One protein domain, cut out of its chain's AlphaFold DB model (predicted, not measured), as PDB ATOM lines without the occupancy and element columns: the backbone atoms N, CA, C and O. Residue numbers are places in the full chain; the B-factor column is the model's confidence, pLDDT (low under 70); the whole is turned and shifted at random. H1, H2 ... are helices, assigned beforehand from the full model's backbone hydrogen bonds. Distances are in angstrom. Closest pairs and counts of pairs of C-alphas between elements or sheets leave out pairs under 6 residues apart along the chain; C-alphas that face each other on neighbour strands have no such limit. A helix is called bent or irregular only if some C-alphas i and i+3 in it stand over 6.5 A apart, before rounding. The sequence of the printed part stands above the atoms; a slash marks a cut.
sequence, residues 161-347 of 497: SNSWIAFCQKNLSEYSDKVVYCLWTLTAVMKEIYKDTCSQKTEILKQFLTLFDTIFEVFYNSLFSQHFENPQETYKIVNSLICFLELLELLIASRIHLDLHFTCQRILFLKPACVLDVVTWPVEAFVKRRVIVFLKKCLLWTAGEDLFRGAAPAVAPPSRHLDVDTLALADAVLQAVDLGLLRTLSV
ATOM      1  N   SER A 161     188.766 159.874 223.005       87.81
ATOM      2  CA  SER A 161     188.188 160.658 224.083       87.81
ATOM      3  C   SER A 161     186.796 161.187 223.741       87.81
ATOM      4  O   SER A 161     186.632 162.046 222.871       87.81
ATOM      5  N   ASN A 162     185.778 160.725 224.473       89.75
ATOM      6  CA  ASN A 162     184.403 161.201 224.304       89.75
ATOM      7  C   ASN A 162     184.282 162.712 224.551       89.75
ATOM      8  O   ASN A 162     183.491 163.382 223.888       89.75
ATOM      9  N   SER A 163     185.073 163.264 225.480       90.31
ATOM     10  CA  SER A 163     185.056 164.698 225.777       90.31
ATOM     11  C   SER A 163     185.645 165.518 224.630       90.31
ATOM     12  O   SER A 163     185.081 166.554 224.279       90.31
ATOM     13  N   TRP A 164     186.722 165.042 223.995       93.00
ATOM     14  CA  TRP A 164     187.305 165.686 222.816       93.00
ATOM     15  C   TRP A 164     186.402 165.584 221.585       93.00
ATOM     16  O   TRP A 164     186.190 166.591 220.906       93.00
ATOM     17  N   ILE A 165     185.802 164.416 221.329       94.44
ATOM     18  CA  ILE A 165     184.839 164.241 220.230       94.44
ATOM     19  C   ILE A 165     183.663 165.205 220.411       94.44
ATOM     20  O   ILE A 165     183.358 165.973 219.498       94.44
ATOM     21  N   ALA A 166     183.051 165.227 221.600       93.38
ATOM     22  CA  ALA A 166     181.943 166.127 221.907       93.38
ATOM     23  C   ALA A 166     182.356 167.603 221.807       93.38
ATOM     24  O   ALA A 166     181.596 168.427 221.295       93.38
ATOM     25  N   PHE A 167     183.571 167.945 222.245       92.31
ATOM     26  CA  PHE A 167     184.134 169.281 222.079       92.31
ATOM     27  C   PHE A 167     184.230 169.664 220.597       92.31
ATOM     28  O   PHE A 167     183.721 170.717 220.211       92.31
ATOM     29  N   CYS A 168     184.827 168.827 219.749       94.69
ATOM     30  CA  CYS A 168     184.940 169.106 218.319       94.69
ATOM     31  C   CYS A 168     183.567 169.200 217.645       94.69
ATOM     32  O   CYS A 168     183.304 170.179 216.949       94.69
ATOM     33  N   GLN A 169     182.673 168.242 217.900       94.50
ATOM     34  CA  GLN A 169     181.332 168.222 217.314       94.50
ATOM     35  C   GLN A 169     180.519 169.462 217.693       94.50
ATOM     36  O   GLN A 169     179.927 170.104 216.827       94.50
ATOM     37  N   LYS A 170     180.535 169.847 218.972       93.75
ATOM     38  CA  LYS A 170     179.822 171.033 219.451       93.75
ATOM     39  C   LYS A 170     180.348 172.311 218.802       93.75
ATOM     40  O   LYS A 170     179.572 173.082 218.247       93.75
ATOM     41  N   ASN A 171     181.660 172.540 218.860       92.12
ATOM     42  CA  ASN A 171     182.231 173.804 218.395       92.12
ATOM     43  C   ASN A 171     182.158 173.952 216.867       92.12
ATOM     44  O   ASN A 171     181.986 175.073 216.396       92.12
ATOM     45  N   LEU A 172     182.252 172.854 216.106       93.62
ATOM     46  CA  LEU A 172     182.046 172.872 214.653       93.62
ATOM     47  C   LEU A 172     180.573 173.122 214.286       93.62
ATOM     48  O   LEU A 172     180.316 173.886 213.361       93.62
ATOM     49  N   SER A 173     179.611 172.556 215.022       90.38
ATOM     50  CA  SER A 173     178.176 172.806 214.787       90.38
ATOM     51  C   SER A 173     177.788 174.251 215.079       90.38
ATOM     52  O   SER A 173     177.094 174.886 214.293       90.38
ATOM     53  N   GLU A 174     178.219 174.764 216.233       86.94
ATOM     54  CA  GLU A 174     177.812 176.077 216.750       86.94
ATOM     55  C   GLU A 174     178.637 177.236 216.170       86.94
ATOM     56  O   GLU A 174     178.355 178.389 216.476       86.94
ATOM     57  N   TYR A 175     179.662 176.943 215.360       81.38
ATOM     58  CA  TYR A 175     180.608 177.927 214.827       81.38
ATOM     59  C   TYR A 175     181.185 178.846 215.926       81.38
ATOM     60  O   TYR A 175     181.094 180.071 215.884       81.38
ATOM     61  N   SER A 176     181.759 178.242 216.971       81.50
ATOM     62  CA  SER A 176     182.279 178.992 218.120       81.50
ATOM     63  C   SER A 176     183.683 179.575 217.882       81.50
ATOM     64  O   SER A 176     184.432 179.146 217.003       81.50
ATOM     65  N   ASP A 177     184.132 180.456 218.781       79.50
ATOM     66  CA  ASP A 177     185.511 180.979 218.804       79.50
ATOM     67  C   ASP A 177     186.598 179.893 218.966       79.50
ATOM     68  O   ASP A 177     187.791 180.166 218.814       79.50
ATOM     69  N   LYS A 178     186.210 178.647 219.264       86.38
ATOM     70  CA  LYS A 178     187.123 177.512 219.463       86.38
ATOM     71  C   LYS A 178     187.231 176.595 218.242       86.38
ATOM     72  O   LYS A 178     187.990 175.622 218.289       86.38
ATOM     73  N   VAL A 179     186.520 176.899 217.153       90.94
ATOM     74  CA  VAL A 179     186.559 176.145 215.886       90.94
ATOM     75  C   VAL A 179     187.988 175.946 215.391       90.94
ATOM     76  O   VAL A 179     188.362 174.832 215.035       90.94
ATOM     77  N   VAL A 180     188.821 176.990 215.439       90.38
ATOM     78  CA  VAL A 180     190.213 176.936 214.960       90.38
ATOM     79  C   VAL A 180     191.016 175.839 215.669       90.38
ATOM     80  O   VAL A 180     191.761 175.112 215.018       90.38
ATOM     81  N   TYR A 181     190.829 175.656 216.979       89.12
ATOM     82  CA  TYR A 181     191.516 174.599 217.731       89.12
ATOM     83  C   TYR A 181     191.003 173.201 217.370       89.12
ATOM     84  O   TYR A 181     191.792 172.257 217.296       89.12
ATOM     85  N   CYS A 182     189.703 173.067 217.094       93.06
ATOM     86  CA  CYS A 182     189.119 171.817 216.605       93.06
ATOM     87  C   CYS A 182     189.706 171.458 215.238       93.06
ATOM     88  O   CYS A 182     190.271 170.384 215.073       93.06
ATOM     89  N   LEU A 183     189.659 172.391 214.284       94.81
ATOM     90  CA  LEU A 183     190.207 172.196 212.942       94.81
ATOM     91  C   LEU A 183     191.697 171.862 212.986       94.81
ATOM     92  O   LEU A 183     192.135 170.925 212.324       94.81
ATOM     93  N   TRP A 184     192.470 172.584 213.799       93.06
ATOM     94  CA  TRP A 184     193.903 172.346 213.932       93.06
ATOM     95  C   TRP A 184     194.207 170.959 214.513       93.06
ATOM     96  O   TRP A 184     195.046 170.245 213.966       93.06
ATOM     97  N   THR A 185     193.516 170.549 215.586       94.31
ATOM     98  CA  THR A 185     193.734 169.226 216.204       94.31
ATOM     99  C   THR A 185     193.314 168.090 215.273       94.31
ATOM    100  O   THR A 185     194.091 167.156 215.092       94.31
ATOM    101  N   LEU A 186     192.163 168.201 214.602       96.25
ATOM    102  CA  LEU A 186     191.690 167.222 213.613       96.25
ATOM    103  C   LEU A 186     192.660 167.094 212.429       96.25
ATOM    104  O   LEU A 186     193.049 165.988 212.055       96.25
ATOM    105  N   THR A 187     193.123 168.229 211.897       95.81
ATOM    106  CA  THR A 187     194.121 168.283 210.815       95.81
ATOM    107  C   THR A 187     195.435 167.638 211.250       95.81
ATOM    108  O   THR A 187     196.038 166.883 210.489       95.81
ATOM    109  N   ALA A 188     195.895 167.915 212.474       94.81
ATOM    110  CA  ALA A 188     197.122 167.338 213.009       94.81
ATOM    111  C   ALA A 188     197.019 165.813 213.163       94.81
ATOM    112  O   ALA A 188     197.935 165.115 212.733       94.81
ATOM    113  N   VAL A 189     195.901 165.295 213.691       95.50
ATOM    114  CA  VAL A 189     195.658 163.844 213.789       95.50
ATOM    115  C   VAL A 189     195.689 163.199 212.405       95.50
ATOM    116  O   VAL A 189     196.434 162.243 212.199       95.50
ATOM    117  N   MET A 190     194.964 163.757 211.428       94.62
ATOM    118  CA  MET A 190     194.995 163.248 210.055       94.62
ATOM    119  C   MET A 190     196.414 163.271 209.474       94.62
ATOM    120  O   MET A 190     196.855 162.257 208.944       94.62
ATOM    121  N   LYS A 191     197.169 164.372 209.617       93.75
ATOM    122  CA  LYS A 191     198.564 164.457 209.139       93.75
ATOM    123  C   LYS A 191     199.455 163.369 209.745       93.75
ATOM    124  O   LYS A 191     200.289 162.826 209.027       93.75
ATOM    125  N   GLU A 192     199.300 163.039 211.025       92.00
ATOM    126  CA  GLU A 192     200.063 161.943 211.639       92.00
ATOM    127  C   GLU A 192     199.658 160.571 211.077       92.00
ATOM    128  O   GLU A 192     200.539 159.778 210.752       92.00
ATOM    129  N   ILE A 193     198.363 160.334 210.827       92.31
ATOM    130  CA  ILE A 193     197.889 159.122 210.132       92.31
ATOM    131  C   ILE A 193     198.482 159.031 208.715       92.31
ATOM    132  O   ILE A 193     198.875 157.955 208.269       92.31
ATOM    133  N   TYR A 194     198.597 160.152 207.995       88.31
ATOM    134  CA  TYR A 194     199.199 160.178 206.656       88.31
ATOM    135  C   TYR A 194     200.681 159.837 206.638       88.31
ATOM    136  O   TYR A 194     201.126 159.122 205.737       88.31
ATOM    137  N   LYS A 195     201.429 160.335 207.621       88.38
ATOM    138  CA  LYS A 195     202.864 160.067 207.754       88.38
ATOM    139  C   LYS A 195     203.159 158.652 208.238       88.38
ATOM    140  O   LYS A 195     204.302 158.210 208.108       88.38
ATOM    141  N   ASP A 196     202.177 157.966 208.824       85.75
ATOM    142  CA  ASP A 196     202.359 156.605 209.306       85.75
ATOM    143  C   ASP A 196     202.639 155.639 208.145       85.75
ATOM    144  O   ASP A 196     202.036 155.703 207.072       85.75
ATOM    145  N   THR A 197     203.569 154.723 208.394       83.88
ATOM    146  CA  THR A 197     203.950 153.631 207.487       83.88
ATOM    147  C   THR A 197     203.238 152.319 207.846       83.88
ATOM    148  O   THR A 197     203.458 151.294 207.204       83.88
ATOM    149  N   CYS A 198     202.374 152.337 208.866       82.31
ATOM    150  CA  CYS A 198     201.565 151.200 209.290       82.31
ATOM    151  C   CYS A 198     200.593 150.722 208.197       82.31
ATOM    152  O   CYS A 198     199.886 151.514 207.572       82.31
ATOM    153  N   SER A 199     200.461 149.401 208.042       84.12
ATOM    154  CA  SER A 199     199.517 148.782 207.101       84.12
ATOM    155  C   SER A 199     198.040 149.028 207.445       84.12
ATOM    156  O   SER A 199     197.185 148.933 206.571       84.12
ATOM    157  N   GLN A 200     197.723 149.374 208.698       87.81
ATOM    158  CA  GLN A 200     196.354 149.653 209.160       87.81
ATOM    159  C   GLN A 200     195.927 151.116 208.955       87.81
ATOM    160  O   GLN A 200     194.838 151.496 209.378       87.81
ATOM    161  N   LYS A 201     196.753 151.940 208.296       89.38
ATOM    162  CA  LYS A 201     196.513 153.373 208.065       89.38
ATOM    163  C   LYS A 201     195.108 153.688 207.532       89.38
ATOM    164  O   LYS A 201     194.446 154.579 208.059       89.38
ATOM    165  N   THR A 202     194.635 152.949 206.526       91.06
ATOM    166  CA  THR A 202     193.301 153.157 205.937       91.06
ATOM    167  C   THR A 202     192.180 152.882 206.939       91.06
ATOM    168  O   THR A 202     191.225 153.650 207.019       91.06
ATOM    169  N   GLU A 203     192.309 151.828 207.748       92.81
ATOM    170  CA  GLU A 203     191.309 151.461 208.757       92.81
ATOM    171  C   GLU A 203     191.289 152.463 209.920       92.81
ATOM    172  O   GLU A 203     190.221 152.906 210.339       92.81
ATOM    173  N   ILE A 204     192.466 152.902 210.375       93.44
ATOM    174  CA  ILE A 204     192.614 153.966 211.377       93.44
ATOM    175  C   ILE A 204     191.908 155.245 210.909       93.44
ATOM    176  O   ILE A 204     191.135 155.851 211.654       93.44
ATOM    177  N   LEU A 205     192.138 155.647 209.655       94.19
ATOM    178  CA  LEU A 205     191.503 156.838 209.104       94.19
ATOM    179  C   LEU A 205     189.988 156.667 208.957       94.19
ATOM    180  O   LEU A 205     189.234 157.595 209.236       94.19
ATOM    181  N   LYS A 206     189.527 155.481 208.552       94.69
ATOM    182  CA  LYS A 206     188.101 155.169 208.444       94.69
ATOM    183  C   LYS A 206     187.393 155.292 209.796       94.69
ATOM    184  O   LYS A 206     186.332 155.914 209.868       94.69
ATOM    185  N   GLN A 207     187.983 154.752 210.862       94.19
ATOM    186  CA  GLN A 207     187.453 154.879 212.225       94.19
ATOM    187  C   GLN A 207     187.371 156.345 212.652       94.19
ATOM    188  O   GLN A 207     186.342 156.782 213.164       94.19
ATOM    189  N   PHE A 208     188.417 157.119 212.364       95.44
ATOM    190  CA  PHE A 208     188.446 158.549 212.645       95.44
ATOM    191  C   PHE A 208     187.349 159.325 211.899       95.44
ATOM    192  O   PHE A 208     186.586 160.063 212.519       95.44
ATOM    193  N   LEU A 209     187.225 159.141 210.581       95.81
ATOM    194  CA  LEU A 209     186.254 159.872 209.759       95.81
ATOM    195  C   LEU A 209     184.804 159.508 210.084       95.81
ATOM    196  O   LEU A 209     183.940 160.379 210.035       95.81
ATOM    197  N   THR A 210     184.539 158.266 210.496       95.06
ATOM    198  CA  THR A 210     183.190 157.827 210.901       95.06
ATOM    199  C   THR A 210     182.614 158.690 212.030       95.06
ATOM    200  O   THR A 210     181.409 158.920 212.077       95.06
ATOM    201  N   LEU A 211     183.464 159.221 212.915       94.38
ATOM    202  CA  LEU A 211     183.043 160.072 214.033       94.38
ATOM    203  C   LEU A 211     182.689 161.506 213.613       94.38
ATOM    204  O   LEU A 211     181.994 162.207 214.355       94.38
ATOM    205  N   PHE A 212     183.190 161.949 212.454       95.88
ATOM    206  CA  PHE A 212     183.148 163.350 212.041       95.88
ATOM    207  C   PHE A 212     182.526 163.604 210.653       95.88
ATOM    208  O   PHE A 212     182.421 164.758 210.244       95.88
ATOM    209  N   ASP A 213     182.080 162.572 209.931       95.38
ATOM    210  CA  ASP A 213     181.590 162.709 208.550       95.38
ATOM    211  C   ASP A 213     180.464 163.749 208.415       95.38
ATOM    212  O   ASP A 213     180.577 164.732 207.679       95.38
ATOM    213  N   THR A 214     179.402 163.586 209.206       94.50
ATOM    214  CA  THR A 214     178.231 164.472 209.175       94.50
ATOM    215  C   THR A 214     178.556 165.883 209.656       94.50
ATOM    216  O   THR A 214     178.070 166.861 209.091       94.50
ATOM    217  N   ILE A 215     179.405 166.020 210.678       95.31
ATOM    218  CA  ILE A 215     179.744 167.336 211.223       95.31
ATOM    219  C   ILE A 215     180.623 168.143 210.269       95.31
ATOM    220  O   ILE A 215     180.460 169.358 210.186       95.31
ATOM    221  N   PHE A 216     181.513 167.500 209.511       95.75
ATOM    222  CA  PHE A 216     182.296 168.194 208.489       95.75
ATOM    223  C   PHE A 216     181.425 168.710 207.353       95.75
ATOM    224  O   PHE A 216     181.658 169.821 206.879       95.75
ATOM    225  N   GLU A 217     180.396 167.963 206.955       93.75
ATOM    226  CA  GLU A 217     179.413 168.461 205.995       93.75
ATOM    227  C   GLU A 217     178.637 169.667 206.549       93.75
ATOM    228  O   GLU A 217     178.518 170.691 205.870       93.75
ATOM    229  N   VAL A 218     178.130 169.579 207.783       94.00
ATOM    230  CA  VAL A 218     177.420 170.694 208.437       94.00
ATOM    231  C   VAL A 218     178.319 171.928 208.523       94.00
ATOM    232  O   VAL A 218     177.903 173.024 208.143       94.00
ATOM    233  N   PHE A 219     179.567 171.746 208.955       95.44
ATOM    234  CA  PHE A 219     180.538 172.826 209.065       95.44
ATOM    235  C   PHE A 219     180.876 173.444 207.706       95.44
ATOM    236  O   PHE A 219     180.910 174.666 207.604       95.44
ATOM    237  N   TYR A 220     181.061 172.633 206.657       95.12
ATOM    238  CA  TYR A 220     181.277 173.117 205.290       95.12
ATOM    239  C   TYR A 220     180.151 174.067 204.874       95.12
ATOM    240  O   TYR A 220     180.404 175.206 204.483       95.12
ATOM    241  N   ASN A 221     178.899 173.627 205.015       92.75
ATOM    242  CA  ASN A 221     177.747 174.443 204.633       92.75
ATOM    243  C   ASN A 221     177.669 175.729 205.466       92.75
ATOM    244  O   ASN A 221     177.406 176.794 204.914       92.75
ATOM    245  N   SER A 222     177.934 175.649 206.772       92.19
ATOM    246  CA  SER A 222     177.912 176.811 207.661       92.19
ATOM    247  C   SER A 222     179.005 177.827 207.316       92.19
ATOM    248  O   SER A 222     178.715 179.015 207.183       92.19
ATOM    249  N   LEU A 223     180.246 177.372 207.108       92.19
ATOM    250  CA  LEU A 223     181.404 178.220 206.817       92.19
ATOM    251  C   LEU A 223     181.239 178.997 205.505       92.19
ATOM    252  O   LEU A 223     181.556 180.184 205.457       92.19
ATOM    253  N   PHE A 224     180.743 178.350 204.449       90.56
ATOM    254  CA  PHE A 224     180.566 178.999 203.145       90.56
ATOM    255  C   PHE A 224     179.254 179.787 203.015       90.56
ATOM    256  O   PHE A 224     179.072 180.484 202.023       90.56
ATOM    257  N   SER A 225     178.373 179.731 204.020       87.88
ATOM    258  CA  SER A 225     177.167 180.574 204.096       87.88
ATOM    259  C   SER A 225     177.380 181.855 204.920       87.88
ATOM    260  O   SER A 225     176.421 182.576 205.194       87.88
ATOM    261  N   GLN A 226     178.610 182.127 205.373       82.31
ATOM    262  CA  GLN A 226     178.922 183.301 206.193       82.31
ATOM    263  C   GLN A 226     178.926 184.595 205.367       82.31
ATOM    264  O   GLN A 226     179.361 184.614 204.217       82.31
ATOM    265  N   HIS A 227     178.500 185.695 205.994       73.88
ATOM    266  CA  HIS A 227     178.436 187.024 205.383       73.88
ATOM    267  C   HIS A 227     179.445 187.968 206.056       73.88
ATOM    268  O   HIS A 227     179.587 187.982 207.276       73.88
ATOM    269  N   PHE A 228     180.164 188.768 205.265       75.88
ATOM    270  CA  PHE A 228     181.256 189.638 205.732       75.88
ATOM    271  C   PHE A 228     180.765 191.018 206.192       75.88
ATOM    272  O   PHE A 228     181.221 192.044 205.686       75.88
ATOM    273  N   GLU A 229     179.822 191.059 207.134       73.69
ATOM    274  CA  GLU A 229     179.236 192.322 207.614       73.69
ATOM    275  C   GLU A 229     180.105 193.014 208.682       73.69
ATOM    276  O   GLU A 229     180.183 194.243 208.721       73.69
ATOM    277  N   ASN A 230     180.810 192.242 209.520       75.06
ATOM    278  CA  ASN A 230     181.610 192.749 210.638       75.06
ATOM    279  C   ASN A 230     183.121 192.459 210.459       75.06
ATOM    280  O   ASN A 230     183.518 191.294 210.383       75.06
ATOM    281  N   PRO A 231     184.008 193.478 210.491       71.75
ATOM    282  CA  PRO A 231     185.456 193.294 210.339       71.75
ATOM    283  C   PRO A 231     186.118 192.344 211.350       71.75
ATOM    284  O   PRO A 231     187.082 191.659 211.000       71.75
ATOM    285  N   GLN A 232     185.643 192.287 212.602       72.38
ATOM    286  CA  GLN A 232     186.216 191.369 213.601       72.38
ATOM    287  C   GLN A 232     185.834 189.909 213.329       72.38
ATOM    288  O   GLN A 232     186.640 189.002 213.545       72.38
ATOM    289  N   GLU A 233     184.626 189.680 212.818       78.25
ATOM    290  CA  GLU A 233     184.150 188.355 212.420       78.25
ATOM    291  C   GLU A 233     184.846 187.887 211.142       78.25
ATOM    292  O   GLU A 233     185.223 186.719 211.052       78.25
ATOM    293  N   THR A 234     185.166 188.807 210.223       83.69
ATOM    294  CA  THR A 234     185.963 188.523 209.019       83.69
ATOM    295  C   THR A 234     187.272 187.809 209.347       83.69
ATOM    296  O   THR A 234     187.583 186.791 208.733       83.69
ATOM    297  N   TYR A 235     188.037 188.284 210.337       84.88
ATOM    298  CA  TYR A 235     189.299 187.634 210.717       84.88
ATOM    299  C   TYR A 235     189.085 186.207 211.250       84.88
ATOM    300  O   TYR A 235     189.838 185.290 210.907       84.88
ATOM    301  N   LYS A 236     188.034 185.993 212.053       86.44
ATOM    302  CA  LYS A 236     187.677 184.666 212.582       86.44
ATOM    303  C   LYS A 236     187.258 183.708 211.464       86.44
ATOM    304  O   LYS A 236     187.699 182.555 211.455       86.44
ATOM    305  N   ILE A 237     186.468 184.194 210.505       88.94
ATOM    306  CA  ILE A 237     186.040 183.437 209.325       88.94
ATOM    307  C   ILE A 237     187.244 183.071 208.461       88.94
ATOM    308  O   ILE A 237     187.420 181.903 208.126       88.94
ATOM    309  N   VAL A 238     188.128 184.030 208.172       90.75
ATOM    310  CA  VAL A 238     189.336 183.793 207.368       90.75
ATOM    311  C   VAL A 238     190.255 182.761 208.024       90.75
ATOM    312  O   VAL A 238     190.726 181.849 207.345       90.75
ATOM    313  N   ASN A 239     190.482 182.843 209.336       90.38
ATOM    314  CA  ASN A 239     191.292 181.849 210.044       90.38
ATOM    315  C   ASN A 239     190.669 180.451 210.002       90.38
ATOM    316  O   ASN A 239     191.377 179.470 209.764       90.38
ATOM    317  N   SER A 240     189.354 180.360 210.217       92.62
ATOM    318  CA  SER A 240     188.621 179.091 210.169       92.62
ATOM    319  C   SER A 240     188.655 178.494 208.765       92.62
ATOM    320  O   SER A 240     188.966 177.316 208.617       92.62
ATOM    321  N   LEU A 241     188.459 179.319 207.733       93.56
ATOM    322  CA  LEU A 241     188.594 178.938 206.331       93.56
ATOM    323  C   LEU A 241     189.990 178.400 206.021       93.56
ATOM    324  O   LEU A 241     190.114 177.328 205.442       93.56
ATOM    325  N   ILE A 242     191.045 179.105 206.426       93.06
ATOM    326  CA  ILE A 242     192.424 178.667 206.184       93.06
ATOM    327  C   ILE A 242     192.694 177.305 206.831       93.06
ATOM    328  O   ILE A 242     193.267 176.427 206.184       93.06
ATOM    329  N   CYS A 243     192.274 177.121 208.086       93.56
ATOM    330  CA  CYS A 243     192.444 175.850 208.788       93.56
ATOM    331  C   CYS A 243     191.614 174.739 208.139       93.56
ATOM    332  O   CYS A 243     192.079 173.609 208.012       93.56
ATOM    333  N   PHE A 244     190.400 175.060 207.695       95.56
ATOM    334  CA  PHE A 244     189.520 174.096 207.056       95.56
ATOM    335  C   PHE A 244     189.989 173.709 205.655       95.56
ATOM    336  O   PHE A 244     189.850 172.550 205.294       95.56
ATOM    337  N   LEU A 245     190.608 174.612 204.889       95.12
ATOM    338  CA  LEU A 245     191.215 174.275 203.598       95.12
ATOM    339  C   LEU A 245     192.328 173.227 203.752       95.12
ATOM    340  O   LEU A 245     192.424 172.331 202.921       95.12
ATOM    341  N   GLU A 246     193.132 173.291 204.823       94.56
ATOM    342  CA  GLU A 246     194.109 172.226 205.114       94.56
ATOM    343  C   GLU A 246     193.430 170.894 205.414       94.56
ATOM    344  O   GLU A 246     193.857 169.858 204.912       94.56
ATOM    345  N   LEU A 247     192.369 170.913 206.223       96.12
ATOM    346  CA  LEU A 247     191.609 169.709 206.534       96.12
ATOM    347  C   LEU A 247     190.949 169.124 205.278       96.12
ATOM    348  O   LEU A 247     191.010 167.920 205.052       96.12
ATOM    349  N   LEU A 248     190.357 169.974 204.442       96.12
ATOM    350  CA  LEU A 248     189.681 169.587 203.209       96.12
ATOM    351  C   LEU A 248     190.664 168.987 202.194       96.12
ATOM    352  O   LEU A 248     190.336 167.992 201.554       96.12
ATOM    353  N   GLU A 249     191.890 169.512 202.109       95.44
ATOM    354  CA  GLU A 249     192.969 168.899 201.323       95.44
ATOM    355  C   GLU A 249     193.278 167.471 201.793       95.44
ATOM    356  O   GLU A 249     193.382 166.571 200.962       95.44
ATOM    357  N   LEU A 250     193.320 167.221 203.105       95.06
ATOM    358  CA  LEU A 250     193.519 165.875 203.663       95.06
ATOM    359  C   LEU A 250     192.323 164.940 203.427       95.06
ATOM    360  O   LEU A 250     192.498 163.728 203.259       95.06
ATOM    361  N   LEU A 251     191.101 165.474 203.439       95.44
ATOM    362  CA  LEU A 251     189.888 164.711 203.138       95.44
ATOM    363  C   LEU A 251     189.873 164.273 201.668       95.44
ATOM    364  O   LEU A 251     189.603 163.111 201.370       95.44
ATOM    365  N   ILE A 252     190.258 165.158 200.752       93.69
ATOM    366  CA  ILE A 252     190.336 164.842 199.322       93.69
ATOM    367  C   ILE A 252     191.508 163.904 199.034       93.69
ATOM    368  O   ILE A 252     191.334 162.909 198.333       93.69
ATOM    369  N   ALA A 253     192.668 164.141 199.651       92.00
ATOM    370  CA  ALA A 253     193.809 163.235 199.568       92.00
ATOM    371  C   ALA A 253     193.435 161.803 199.998       92.00
ATOM    372  O   ALA A 253     193.936 160.836 199.432       92.00
ATOM    373  N   SER A 254     192.514 161.633 200.954       91.38
ATOM    374  CA  SER A 254     192.176 160.290 201.467       91.38
ATOM    375  C   SER A 254     191.211 159.576 200.554       91.38
ATOM    376  O   SER A 254     191.241 158.352 200.466       91.38
ATOM    377  N   ARG A 255     190.391 160.335 199.834       89.81
ATOM    378  CA  ARG A 255     189.593 159.809 198.739       89.81
ATOM    379  C   ARG A 255     190.471 159.357 197.575       89.81
ATOM    380  O   ARG A 255     190.267 158.258 197.083       89.81
ATOM    381  N   ILE A 256     191.447 160.173 197.170       86.75
ATOM    382  CA  ILE A 256     192.319 159.880 196.020       86.75
ATOM    383  C   ILE A 256     193.253 158.701 196.320       86.75
ATOM    384  O   ILE A 256     193.336 157.761 195.537       86.75
ATOM    385  N   HIS A 257     193.951 158.744 197.456       84.94
ATOM    386  CA  HIS A 257     195.084 157.851 197.717       84.94
ATOM    387  C   HIS A 257     194.742 156.640 198.589       84.94
ATOM    388  O   HIS A 257     195.528 155.696 198.645       84.94
ATOM    389  N   LEU A 258     193.618 156.665 199.315       84.94
ATOM    390  CA  LEU A 258     193.198 155.585 200.227       84.94
ATOM    391  C   LEU A 258     191.808 155.013 199.894       84.94
ATOM    392  O   LEU A 258     191.315 154.178 200.650       84.94
ATOM    393  N   ASP A 259     191.195 155.461 198.794       84.31
ATOM    394  CA  ASP A 259     189.908 154.990 198.256       84.31
ATOM    395  C   ASP A 259     188.760 154.955 199.284       84.31
ATOM    396  O   ASP A 259     187.925 154.052 199.331       84.31
ATOM    397  N   LEU A 260     188.720 155.959 200.163       87.19
ATOM    398  CA  LEU A 260     187.624 156.146 201.114       87.19
ATOM    399  C   LEU A 260     186.480 156.965 200.482       87.19
ATOM    400  O   LEU A 260     186.679 157.790 199.581       87.19
ATOM    401  N   HIS A 261     185.248 156.715 200.935       88.69
ATOM    402  CA  HIS A 261     184.025 157.236 200.306       88.69
ATOM    403  C   HIS A 261     183.048 157.884 201.296       88.69
ATOM    404  O   HIS A 261     181.836 157.691 201.206       88.69
ATOM    405  N   PHE A 262     183.569 158.656 202.242       92.75
ATOM    406  CA  PHE A 262     182.758 159.451 203.164       92.75
ATOM    407  C   PHE A 262     182.187 160.705 202.485       92.75
ATOM    408  O   PHE A 262     182.766 161.244 201.535       92.75
ATOM    409  N   THR A 263     181.063 161.205 202.997       93.12
ATOM    410  CA  THR A 263     180.374 162.381 202.441       93.12
ATOM    411  C   THR A 263     181.241 163.634 202.553       93.12
ATOM    412  O   THR A 263     181.380 164.387 201.586       93.12
ATOM    413  N   CYS A 264     181.919 163.811 203.686       93.38
ATOM    414  CA  CYS A 264     182.847 164.908 203.948       93.38
ATOM    415  C   CYS A 264     184.032 164.953 202.974       93.38
ATOM    416  O   CYS A 264     184.563 166.026 202.708       93.38
ATOM    417  N   GLN A 265     184.425 163.817 202.393       93.75
ATOM    418  CA  GLN A 265     185.480 163.757 201.377       93.75
ATOM    419  C   GLN A 265     184.972 164.170 199.995       93.75
ATOM    420  O   GLN A 265     185.748 164.597 199.142       93.75
ATOM    421  N   ARG A 266     183.662 164.032 199.772       93.62
ATOM    422  CA  ARG A 266     183.001 164.347 198.508       93.62
ATOM    423  C   ARG A 266     182.408 165.758 198.474       93.62
ATOM    424  O   ARG A 266     182.066 166.246 197.402       93.62
ATOM    425  N   ILE A 267     182.290 166.425 199.624       94.69
ATOM    426  CA  ILE A 267     181.511 167.662 199.770       94.69
ATOM    427  C   ILE A 267     181.958 168.793 198.832       94.69
ATOM    428  O   ILE A 267     181.101 169.487 198.289       94.69
ATOM    429  N   LEU A 268     183.266 168.919 198.562       95.50
ATOM    430  CA  LEU A 268     183.784 169.874 197.575       95.50
ATOM    431  C   LEU A 268     183.171 169.628 196.192       95.50
ATOM    432  O   LEU A 268     182.738 170.566 195.540       95.50
ATOM    433  N   PHE A 269     183.133 168.375 195.745       94.88
ATOM    434  CA  PHE A 269     182.650 168.001 194.415       94.88
ATOM    435  C   PHE A 269     181.123 168.071 194.310       94.88
ATOM    436  O   PHE A 269     180.586 168.307 193.233       94.88
ATOM    437  N   LEU A 270     180.417 167.904 195.434       94.38
ATOM    438  CA  LEU A 270     178.964 168.076 195.507       94.38
ATOM    439  C   LEU A 270     178.546 169.551 195.478       94.38
ATOM    440  O   LEU A 270     177.483 169.876 194.952       94.38
ATOM    441  N   LYS A 271     179.351 170.439 196.073       95.25
ATOM    442  CA  LYS A 271     179.054 171.873 196.214       95.25
ATOM    443  C   LYS A 271     180.270 172.750 195.861       95.25
ATOM    444  O   LYS A 271     180.681 173.565 196.692       95.25
ATOM    445  N   PRO A 272     180.848 172.628 194.651       95.00
ATOM    446  CA  PRO A 272     182.098 173.308 194.292       95.00
ATOM    447  C   PRO A 272     181.956 174.832 194.241       95.00
ATOM    448  O   PRO A 272     182.901 175.549 194.569       95.00
ATOM    449  N   ALA A 273     180.758 175.327 193.901       93.00
ATOM    450  CA  ALA A 273     180.442 176.753 193.867       93.00
ATOM    451  C   ALA A 273     180.767 177.453 195.197       93.00
ATOM    452  O   ALA A 273     181.400 178.499 195.186       93.00
ATOM    453  N   CYS A 274     180.473 176.818 196.339       92.69
ATOM    454  CA  CYS A 274     180.740 177.381 197.666       92.69
ATOM    455  C   CYS A 274     182.216 177.762 197.879       92.69
ATOM    456  O   CYS A 274     182.511 178.791 198.481       92.69
ATOM    457  N   VAL A 275     183.153 176.943 197.383       94.38
ATOM    458  CA  VAL A 275     184.594 177.227 197.503       94.38
ATOM    459  C   VAL A 275     185.052 178.226 196.447       94.38
ATOM    460  O   VAL A 275     185.888 179.079 196.736       94.38
ATOM    461  N   LEU A 276     184.504 178.148 195.232       94.25
ATOM    462  CA  LEU A 276     184.805 179.093 194.154       94.25
ATOM    463  C   LEU A 276     184.372 180.523 194.511       94.25
ATOM    464  O   LEU A 276     185.119 181.469 194.252       94.25
ATOM    465  N   ASP A 277     183.238 180.675 195.196       92.00
ATOM    466  CA  ASP A 277     182.704 181.965 195.637       92.00
ATOM    467  C   ASP A 277     183.655 182.704 196.587       92.00
ATOM    468  O   ASP A 277     183.670 183.936 196.599       92.00
ATOM    469  N   VAL A 278     184.540 181.997 197.301       91.62
ATOM    470  CA  VAL A 278     185.571 182.608 198.163       91.62
ATOM    471  C   VAL A 278     186.465 183.580 197.394       91.62
ATOM    472  O   VAL A 278     186.961 184.564 197.947       91.62
ATOM    473  N   VAL A 279     186.676 183.344 196.102       90.25
ATOM    474  CA  VAL A 279     187.483 184.235 195.262       90.25
ATOM    475  C   VAL A 279     186.805 185.600 195.089       90.25
ATOM    476  O   VAL A 279     187.490 186.620 194.959       90.25
ATOM    477  N   THR A 280     185.478 185.653 195.190       89.12
ATOM    478  CA  THR A 280     184.694 186.895 195.151       89.12
ATOM    479  C   THR A 280     184.622 187.598 196.510       89.12
ATOM    480  O   THR A 280     184.336 188.792 196.565       89.12
ATOM    481  N   TRP A 281     184.950 186.904 197.606       89.31
ATOM    482  CA  TRP A 281     184.872 187.465 198.953       89.31
ATOM    483  C   TRP A 281     185.835 188.652 199.153       89.31
ATOM    484  O   TRP A 281     186.905 188.713 198.521       89.31
ATOM    485  N   PRO A 282     185.513 189.583 200.076       87.81
ATOM    486  CA  PRO A 282     186.367 190.716 200.436       87.81
ATOM    487  C   PRO A 282     187.529 190.289 201.358       87.81
ATOM    488  O   PRO A 282     187.773 190.884 202.405       87.81
ATOM    489  N   VAL A 283     188.251 189.233 200.977       87.56
ATOM    490  CA  VAL A 283     189.391 188.671 201.717       87.56
ATOM    491  C   VAL A 283     190.716 188.999 201.034       87.56
ATOM    492  O   VAL A 283     190.773 189.365 199.857       87.56
ATOM    493  N   GLU A 284     191.815 188.848 201.772       87.25
ATOM    494  CA  GLU A 284     193.148 189.118 201.242       87.25
ATOM    495  C   GLU A 284     193.515 188.209 200.058       87.25
ATOM    496  O   GLU A 284     193.172 187.026 200.019       87.25
ATOM    497  N   ALA A 285     194.306 188.739 199.118       87.56
ATOM    498  CA  ALA A 285     194.735 188.019 197.914       87.56
ATOM    499  C   ALA A 285     195.420 186.674 198.218       87.56
ATOM    500  O   ALA A 285     195.275 185.724 197.453       87.56
ATOM    501  N   PHE A 286     196.116 186.551 199.356       87.94
ATOM    502  CA  PHE A 286     196.749 185.290 199.743       87.94
ATOM    503  C   PHE A 286     195.728 184.172 200.018       87.94
ATOM    504  O   PHE A 286     196.030 183.007 199.756       87.94
ATOM    505  N   VAL A 287     194.535 184.510 200.529       91.00
ATOM    506  CA  VAL A 287     193.447 183.552 200.784       91.00
ATOM    507  C   VAL A 287     192.899 183.058 199.452       91.00
ATOM    508  O   VAL A 287     192.812 181.853 199.231       91.00
ATOM    509  N   LYS A 288     192.637 183.987 198.522       92.31
ATOM    510  CA  LYS A 288     192.181 183.675 197.158       92.31
ATOM    511  C   LYS A 288     193.189 182.793 196.424       92.31
ATOM    512  O   LYS A 288     192.816 181.760 195.876       92.31
ATOM    513  N   ARG A 289     194.482 183.132 196.500       92.25
ATOM    514  CA  ARG A 289     195.572 182.294 195.976       92.25
ATOM    515  C   ARG A 289     195.516 180.882 196.552       92.25
ATOM    516  O   ARG A 289     195.619 179.919 195.801       92.25
ATOM    517  N   ARG A 290     195.367 180.752 197.873       93.25
ATOM    518  CA  ARG A 290     195.329 179.445 198.543       93.25
ATOM    519  C   ARG A 290     194.171 178.586 198.038       93.25
ATOM    520  O   ARG A 290     194.381 177.404 197.799       93.25
ATOM    521  N   VAL A 291     193.001 179.185 197.812       95.31
ATOM    522  CA  VAL A 291     191.840 178.508 197.214       95.31
ATOM    523  C   VAL A 291     192.130 178.053 195.784       95.31
ATOM    524  O   VAL A 291     191.935 176.881 195.482       95.31
ATOM    525  N   ILE A 292     192.653 178.924 194.918       95.62
ATOM    526  CA  ILE A 292     192.964 178.561 193.523       95.62
ATOM    527  C   ILE A 292     193.997 177.427 193.453       95.62
ATOM    528  O   ILE A 292     193.807 176.464 192.713       95.62
ATOM    529  N   VAL A 293     195.063 177.497 194.257       94.75
ATOM    530  CA  VAL A 293     196.082 176.435 194.334       94.75
ATOM    531  C   VAL A 293     195.482 175.126 194.853       94.75
ATOM    532  O   VAL A 293     195.803 174.059 194.333       94.75
ATOM    533  N   PHE A 294     194.599 175.196 195.846       95.81
ATOM    534  CA  PHE A 294     193.895 174.032 196.376       95.81
ATOM    535  C   PHE A 294     192.997 173.370 195.317       95.81
ATOM    536  O   PHE A 294     193.105 172.165 195.093       95.81
ATOM    537  N   LEU A 295     192.174 174.142 194.601       96.75
ATOM    538  CA  LEU A 295     191.313 173.622 193.531       96.75
ATOM    539  C   LEU A 295     192.133 173.013 192.386       96.75
ATOM    540  O   LEU A 295     191.784 171.947 191.878       96.75
ATOM    541  N   LYS A 296     193.265 173.641 192.037       95.69
ATOM    542  CA  LYS A 296     194.227 173.112 191.059       95.69
ATOM    543  C   LYS A 296     194.704 171.718 191.470       95.69
ATOM    544  O   LYS A 296     194.613 170.788 190.676       95.69
ATOM    545  N   LYS A 297     195.162 171.556 192.717       93.88
ATOM    546  CA  LYS A 297     195.591 170.253 193.253       93.88
ATOM    547  C   LYS A 297     194.477 169.202 193.197       93.88
ATOM    548  O   LYS A 297     194.752 168.043 192.905       93.88
ATOM    549  N   CYS A 298     193.228 169.600 193.443       93.88
ATOM    550  CA  CYS A 298     192.082 168.690 193.377       93.88
ATOM    551  C   CYS A 298     191.843 168.158 191.956       93.88
ATOM    552  O   CYS A 298     191.621 166.961 191.803       93.88
ATOM    553  N   LEU A 299     191.932 169.008 190.924       93.56
ATOM    554  CA  LEU A 299     191.781 168.584 189.522       93.56
ATOM    555  C   LEU A 299     192.953 167.743 189.005       93.56
ATOM    556  O   LEU A 299     192.764 166.911 188.123       93.56
ATOM    557  N   LEU A 300     194.159 167.974 189.525       92.00
ATOM    558  CA  LEU A 300     195.357 167.214 189.157       92.00
ATOM    559  C   LEU A 300     195.512 165.908 189.951       92.00
ATOM    560  O   LEU A 300     196.454 165.164 189.712       92.00
ATOM    561  N   TRP A 301     194.620 165.648 190.911       90.44
ATOM    562  CA  TRP A 301     194.728 164.553 191.880       90.44
ATOM    563  C   TRP A 301     196.025 164.559 192.713       90.44
ATOM    564  O   TRP A 301     196.434 163.535 193.255       90.44
ATOM    565  N   THR A 302     196.633 165.733 192.895       89.69
ATOM    566  CA  THR A 302     197.873 165.941 193.671       89.69
ATOM    567  C   THR A 302     197.615 166.487 195.080       89.69
ATOM    568  O   THR A 302     198.523 166.940 195.781       89.69
ATOM    569  N   ALA A 303     196.360 166.469 195.539       89.25
ATOM    570  CA  ALA A 303     196.016 166.874 196.900       89.25
ATOM    571  C   ALA A 303     196.740 165.990 197.933       89.25
ATOM    572  O   ALA A 303     196.647 164.760 197.883       89.25
ATOM    573  N   GLY A 304     197.456 166.627 198.867       84.00
ATOM    574  CA  GLY A 304     198.200 165.952 199.937       84.00
ATOM    575  C   GLY A 304     199.384 165.091 199.485       84.00
ATOM    576  O   GLY A 304     199.867 164.283 200.278       84.00
ATOM    577  N   GLU A 305     199.856 165.235 198.244       82.44
ATOM    578  CA  GLU A 305     201.012 164.494 197.717       82.44
ATOM    579  C   GLU A 305     202.286 164.727 198.555       82.44
ATOM    580  O   GLU A 305     203.046 163.797 198.815       82.44
ATOM    581  N   ASP A 306     202.454 165.939 199.091       81.00
ATOM    582  CA  ASP A 306     203.575 166.355 199.942       81.00
ATOM    583  C   ASP A 306     203.604 165.684 201.328       81.00
ATOM    584  O   ASP A 306     204.595 165.779 202.057       81.00
ATOM    585  N   LEU A 307     202.523 165.006 201.717       75.81
ATOM    586  CA  LEU A 307     202.375 164.418 203.049       75.81
ATOM    587  C   LEU A 307     202.780 162.946 203.115       75.81
ATOM    588  O   LEU A 307     202.967 162.417 204.218       75.81
ATOM    589  N   PHE A 308     202.921 162.277 201.971       68.69
ATOM    590  CA  PHE A 308     203.381 160.896 201.922       68.69
ATOM    591  C   PHE A 308     204.904 160.849 202.065       68.69
ATOM    592  O   PHE A 308     205.650 161.499 201.339       68.69
ATOM    593  N   ARG A 309     205.397 160.053 203.020       59.19
ATOM    594  CA  ARG A 309     206.834 159.810 203.179       59.19
ATOM    595  C   ARG A 309     207.264 158.721 202.184       59.19
ATOM    596  O   ARG A 309     207.109 157.542 202.484       59.19
ATOM    597  N   GLY A 310     207.811 159.108 201.030       56.41
ATOM    598  CA  GLY A 310     208.334 158.182 200.010       56.41
ATOM    599  C   GLY A 310     207.925 158.567 198.588       56.41
ATOM    600  O   GLY A 310     207.426 159.666 198.373       56.41
ATOM    601  N   ALA A 311     208.136 157.669 197.619       47.75
ATOM    602  CA  ALA A 311     207.557 157.834 196.287       47.75
ATOM    603  C   ALA A 311     206.028 157.879 196.422       47.75
ATOM    604  O   ALA A 311     205.454 156.999 197.071       47.75
ATOM    605  N   ALA A 312     205.393 158.909 195.853       53.38
ATOM    606  CA  ALA A 312     203.939 159.004 195.803       53.38
ATOM    607  C   ALA A 312     203.377 157.670 195.275       53.38
ATOM    608  O   ALA A 312     203.967 157.103 194.343       53.38
ATOM    609  N   PRO A 313     202.300 157.122 195.871       53.88
ATOM    610  CA  PRO A 313     201.660 155.935 195.325       53.88
ATOM    611  C   PRO A 313     201.399 156.198 193.843       53.88
ATOM    612  O   PRO A 313     200.823 157.231 193.510       53.88
ATOM    613  N   ALA A 314     201.874 155.314 192.959       50.81
ATOM    614  CA  ALA A 314     201.551 155.421 191.542       50.81
ATOM    615  C   ALA A 314     200.033 155.570 191.449       50.81
ATOM    616  O   ALA A 314     199.327 154.705 191.973       50.81
ATOM    617  N   VAL A 315     199.563 156.693 190.889       53.00
ATOM    618  CA  VAL A 315     198.137 157.027 190.827       53.00
ATOM    619  C   VAL A 315     197.434 155.818 190.228       53.00
ATOM    620  O   VAL A 315     197.632 155.486 189.057       53.00
ATOM    621  N   ALA A 316     196.703 155.090 191.075       53.50
ATOM    622  CA  ALA A 316     195.921 153.950 190.639       53.50
ATOM    623  C   ALA A 316     194.942 154.443 189.564       53.50
ATOM    624  O   ALA A 316     194.549 155.614 189.606       53.50
ATOM    625  N   PRO A 317     194.554 153.597 188.591       55.62
ATOM    626  CA  PRO A 317     193.560 153.999 187.609       55.62
ATOM    627  C   PRO A 317     192.344 154.573 188.352       55.62
ATOM    628  O   PRO A 317     191.848 153.921 189.279       55.62
ATOM    629  N   PRO A 318     191.926 155.806 188.017       61.09
ATOM    630  CA  PRO A 318     190.934 156.532 188.788       61.09
ATOM    631  C   PRO A 318     189.652 155.711 188.889       61.09
ATOM    632  O   PRO A 318     189.210 155.073 187.929       61.09
ATOM    633  N   SER A 319     189.062 155.683 190.084       66.50
ATOM    634  CA  SER A 319     187.762 155.051 190.253       66.50
ATOM    635  C   SER A 319     186.722 155.853 189.466       66.50
ATOM    636  O   SER A 319     186.752 157.083 189.444       66.50
ATOM    637  N   ARG A 320     185.742 155.174 188.860       70.81
ATOM    638  CA  ARG A 320     184.661 155.826 188.093       70.81
ATOM    639  C   ARG A 320     183.940 156.926 188.892       70.81
ATOM    640  O   ARG A 320     183.389 157.858 188.317       70.81
ATOM    641  N   HIS A 321     183.916 156.811 190.221       77.50
ATOM    642  CA  HIS A 321     183.352 157.826 191.107       77.50
ATOM    643  C   HIS A 321     184.209 159.095 191.180       77.50
ATOM    644  O   HIS A 321     183.648 160.189 191.235       77.50
ATOM    645  N   LEU A 322     185.537 158.963 191.157       84.25
ATOM    646  CA  LEU A 322     186.463 160.093 191.135       84.25
ATOM    647  C   LEU A 322     186.375 160.863 189.810       84.25
ATOM    648  O   LEU A 322     186.419 162.090 189.833       84.25
ATOM    649  N   ASP A 323     186.173 160.174 188.684       87.19
ATOM    650  CA  ASP A 323     186.009 160.819 187.371       87.19
ATOM    651  C   ASP A 323     184.779 161.735 187.331       87.19
ATOM    652  O   ASP A 323     184.866 162.886 186.902       87.19
ATOM    653  N   VAL A 324     183.634 161.254 187.833       90.69
ATOM    654  CA  VAL A 324     182.385 162.036 187.891       90.69
ATOM    655  C   VAL A 324     182.542 163.259 188.796       90.69
ATOM    656  O   VAL A 324     182.101 164.352 188.447       90.69
ATOM    657  N   ASP A 325     183.179 163.082 189.951       92.50
ATOM    658  CA  ASP A 325     183.431 164.169 190.897       92.50
ATOM    659  C   ASP A 325     184.389 165.219 190.306       92.50
ATOM    660  O   ASP A 325     184.157 166.424 190.420       92.50
ATOM    661  N   THR A 326     185.438 164.766 189.619       92.81
ATOM    662  CA  THR A 326     186.426 165.632 188.962       92.81
ATOM    663  C   THR A 326     185.799 166.414 187.809       92.81
ATOM    664  O   THR A 326     186.061 167.609 187.666       92.81
ATOM    665  N   LEU A 327     184.912 165.780 187.035       95.19
ATOM    666  CA  LEU A 327     184.122 166.451 186.004       95.19
ATOM    667  C   LEU A 327     183.205 167.527 186.601       95.19
ATOM    668  O   LEU A 327     183.190 168.648 186.099       95.19
ATOM    669  N   ALA A 328     182.504 167.230 187.701       95.81
ATOM    670  CA  ALA A 328     181.643 168.207 188.373       95.81
ATOM    671  C   ALA A 328     182.429 169.441 188.851       95.81
ATOM    672  O   ALA A 328     181.961 170.574 188.711       95.81
ATOM    673  N   LEU A 329     183.644 169.239 189.372       97.19
ATOM    674  CA  LEU A 329     184.528 170.343 189.746       97.19
ATOM    675  C   LEU A 329     185.010 171.136 188.520       97.19
ATOM    676  O   LEU A 329     184.981 172.366 188.554       97.19
ATOM    677  N   ALA A 330     185.419 170.459 187.445       97.44
ATOM    678  CA  ALA A 330     185.846 171.104 186.203       97.44
ATOM    679  C   ALA A 330     184.729 171.966 185.590       97.44
ATOM    680  O   ALA A 330     184.961 173.120 185.226       97.44
ATOM    681  N   ASP A 331     183.500 171.449 185.533       96.94
ATOM    682  CA  ASP A 331     182.342 172.198 185.039       96.94
ATOM    683  C   ASP A 331     182.040 173.428 185.902       96.94
ATOM    684  O   ASP A 331     181.800 174.511 185.363       96.94
ATOM    685  N   ALA A 332     182.115 173.296 187.228       97.62
ATOM    686  CA  ALA A 332     181.897 174.415 188.140       97.62
ATOM    687  C   ALA A 332     182.975 175.501 188.012       97.62
ATOM    688  O   ALA A 332     182.655 176.689 188.050       97.62
ATOM    689  N   VAL A 333     184.244 175.118 187.820       97.94
ATOM    690  CA  VAL A 333     185.337 176.066 187.544       97.94
ATOM    691  C   VAL A 333     185.043 176.857 186.273       97.94
ATOM    692  O   VAL A 333     185.118 178.085 186.287       97.94
ATOM    693  N   LEU A 334     184.690 176.172 185.184       97.31
ATOM    694  CA  LEU A 334     184.378 176.819 183.910       97.31
ATOM    695  C   LEU A 334     183.159 177.745 184.042       97.31
ATOM    696  O   LEU A 334     183.196 178.888 183.593       97.31
ATOM    697  N   GLN A 335     182.118 177.315 184.757       96.69
ATOM    698  CA  GLN A 335     180.974 178.170 185.069       96.69
ATOM    699  C   GLN A 335     181.370 179.401 185.905       96.69
ATOM    700  O   GLN A 335     180.872 180.497 185.664       96.69
ATOM    701  N   ALA A 336     182.282 179.267 186.868       96.50
ATOM    702  CA  ALA A 336     182.761 180.408 187.644       96.50
ATOM    703  C   ALA A 336     183.563 181.392 186.777       96.50
ATOM    704  O   ALA A 336     183.418 182.608 186.928       96.50
ATOM    705  N   VAL A 337     184.373 180.898 185.832       96.19
ATOM    706  CA  VAL A 337     185.058 181.749 184.841       96.19
ATOM    707  C   VAL A 337     184.043 182.537 184.016       96.19
ATOM    708  O   VAL A 337     184.218 183.744 183.854       96.19
ATOM    709  N   ASP A 338     182.946 181.903 183.600       94.38
ATOM    710  CA  ASP A 338     181.847 182.570 182.892       94.38
ATOM    711  C   ASP A 338     181.175 183.677 183.712       94.38
ATOM    712  O   ASP A 338     180.744 184.689 183.155       94.38
ATOM    713  N   LEU A 339     181.114 183.506 185.031       94.19
ATOM    714  CA  LEU A 339     180.618 184.508 185.977       94.19
ATOM    715  C   LEU A 339     181.665 185.582 186.321       94.19
ATOM    716  O   LEU A 339     181.386 186.495 187.096       94.19
ATOM    717  N   GLY A 340     182.858 185.517 185.724       92.75
ATOM    718  CA  GLY A 340     183.899 186.529 185.863       92.75
ATOM    719  C   GLY A 340     184.939 186.244 186.946       92.75
ATOM    720  O   GLY A 340     185.607 187.185 187.374       92.75
ATOM    721  N   LEU A 341     185.133 184.984 187.363       92.81
ATOM    722  CA  LEU A 341     186.147 184.580 188.356       92.81
ATOM    723  C   LEU A 341     187.508 185.259 188.125       92.81
ATOM    724  O   LEU A 341     188.054 185.884 189.035       92.81
ATOM    725  N   LEU A 342     188.028 185.200 186.894       91.75
ATOM    726  CA  LEU A 342     189.328 185.777 186.533       91.75
ATOM    727  C   LEU A 342     189.400 187.292 186.751       91.75
ATOM    728  O   LEU A 342     190.439 187.809 187.151       91.75
ATOM    729  N   ARG A 343     188.287 188.003 186.558       88.56
ATOM    730  CA  ARG A 343     188.205 189.462 186.731       88.56
ATOM    731  C   ARG A 343     188.268 189.864 188.207       88.56
ATOM    732  O   ARG A 343     188.639 190.990 188.518       88.56
ATOM    733  N   THR A 344     187.921 188.948 189.114       86.31
ATOM    734  CA  THR A 344     187.942 189.168 190.573       86.31
ATOM    735  C   THR A 344     189.269 188.781 191.238       86.31
ATOM    736  O   THR A 344     189.518 189.146 192.394       86.31
ATOM    737  N   LEU A 345     190.139 188.057 190.523       85.06
ATOM    738  CA  LEU A 345     191.445 187.640 191.023       85.06
ATOM    739  C   LEU A 345     192.438 188.805 190.996       85.06
ATOM    740  O   LEU A 345     192.755 189.359 189.949       85.06
ATOM    741  N   SER A 346     192.987 189.146 192.164       78.81
ATOM    742  CA  SER A 346     194.099 190.093 192.259       78.81
ATOM    743  C   SER A 346     195.426 189.345 192.196       78.81
ATOM    744  O   SER A 346     195.725 188.531 193.069       78.81
ATOM    745  N   VAL A 347     196.226 189.643 191.172       76.12
ATOM    746  CA  VAL A 347     197.512 188.980 190.880       76.12
ATOM    747  C   VAL A 347     198.711 189.875 191.239       76.12
ATOM    748  O   VAL A 347     199.850 189.629 190.856       76.12
TER     749      VAL A 347
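Overview. This is residues 161 to 347 of the 497 residues of the protein "Lines-like protein 1" of Molossus molossus (UniProt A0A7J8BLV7). Two uneven layers of helices stand side by side, and the chain goes back and forth between them: H2, the long H5 and H8 form one row, all pointing the same way, and H1, H4, H6, H7 and H9 make the other layer. H3 folds back from H2 at one end of the row, the short H10 lies near the ends of H7 and H9, and a long loop joins H8 to H9. The 187 printed residues hold ten named helices, H1 to H10 in order along the chain, and no named strand; the class is all helix, with the packing part aligned and part crossed. The whole is compact, with a radius of gyration of the C-alphas of 16.4 A and spans of 46 by 40 by 25 A.

Arrangement. H1, residues 162 to 174, touches H2, residues 179 to 195, at a steep tilt of 55 degrees, opposite ways; their closest C-alphas, those of Cys 168 and Cys 182, are 5.3 A apart. H2 and H3, residues 201 to 210, form a helical hairpin, closest at the C-alphas of Ile 193 and Lys 201, 6.3 A. H4, residues 213 to 224, touches H1 at a shallow tilt of 30 degrees, the same way, closest at the C-alphas of Leu 172 and Phe 219, 5.8 A. H5, residues 231 to 258, touches H2 the same way at a shallow tilt of 23 degrees; the closest C-alphas, those of Thr 187 and Leu 247, are 5.2 A apart. H6, residues 263 to 270, is irregular, with C-alphas 265 and 268 7.4 A apart. It is about perpendicular to H5, at 76 degrees, and touches it, closest at the C-alphas of Leu 251 and Gln 265, 4.8 A. H7, residues 272 to 279, only just touches H4, with 3 pairs of C-alphas within 8 A, the closest being Phe 224 and Cys 274 at 5.7 A. H7 forms a helical hairpin with H8, residues 285 to 299, closest at the C-alphas of Val 279 and Lys 288, 5.1 A. H8 touches H5 at a shallow tilt of 17 degrees, the same way, closest at the C-alphas of Glu 249 and Phe 294, 7.2 A. H9, residues 320 to 338, touches H6, closest at the C-alphas of Phe 269 and Asp 325, 5.3 A. H10, residues 341 to 344, and H9 are near each other and meet only through their link. H1 and H9 are apart, as are H2 and H8. Every O i to N i+4 pair is within hydrogen-bond range in H1, H2, H3, H4, H8 and H9, against 22 of 24 in H5, 2 of 4 in H6 and 2 of 4 in H7; H10 is too short for such a pair.

Along the chain. H1 begins at C-alpha 162, (184.403, 161.201, 224.304), and is 17.9 A from first to last C-alpha. H2 measures 24.3 A, H3 14.3 A and H4 17.2 A. H5, the longest, runs 39.8 A from C-alpha 231 at (185.456, 193.294, 210.339) to C-alpha 258. H6 measures 9.1 A, H7 12.2 A, H8 21.4 A and H9 27.4 A. H10, 5.4 A long, ends at C-alpha 344, (187.942, 189.168, 190.573).

Size, cuts and confidence. The two C-alphas farthest apart, those of Ser 199 and Glu 229, are 48.0 A from each other. The printed part has no cut. The link from H8 to H9, residues 300 to 319, is long, and that from H4 to H5 is short; the others are tight. The mean pLDDT of the printed part is 88.4, and residues 308 to 319 are under 70.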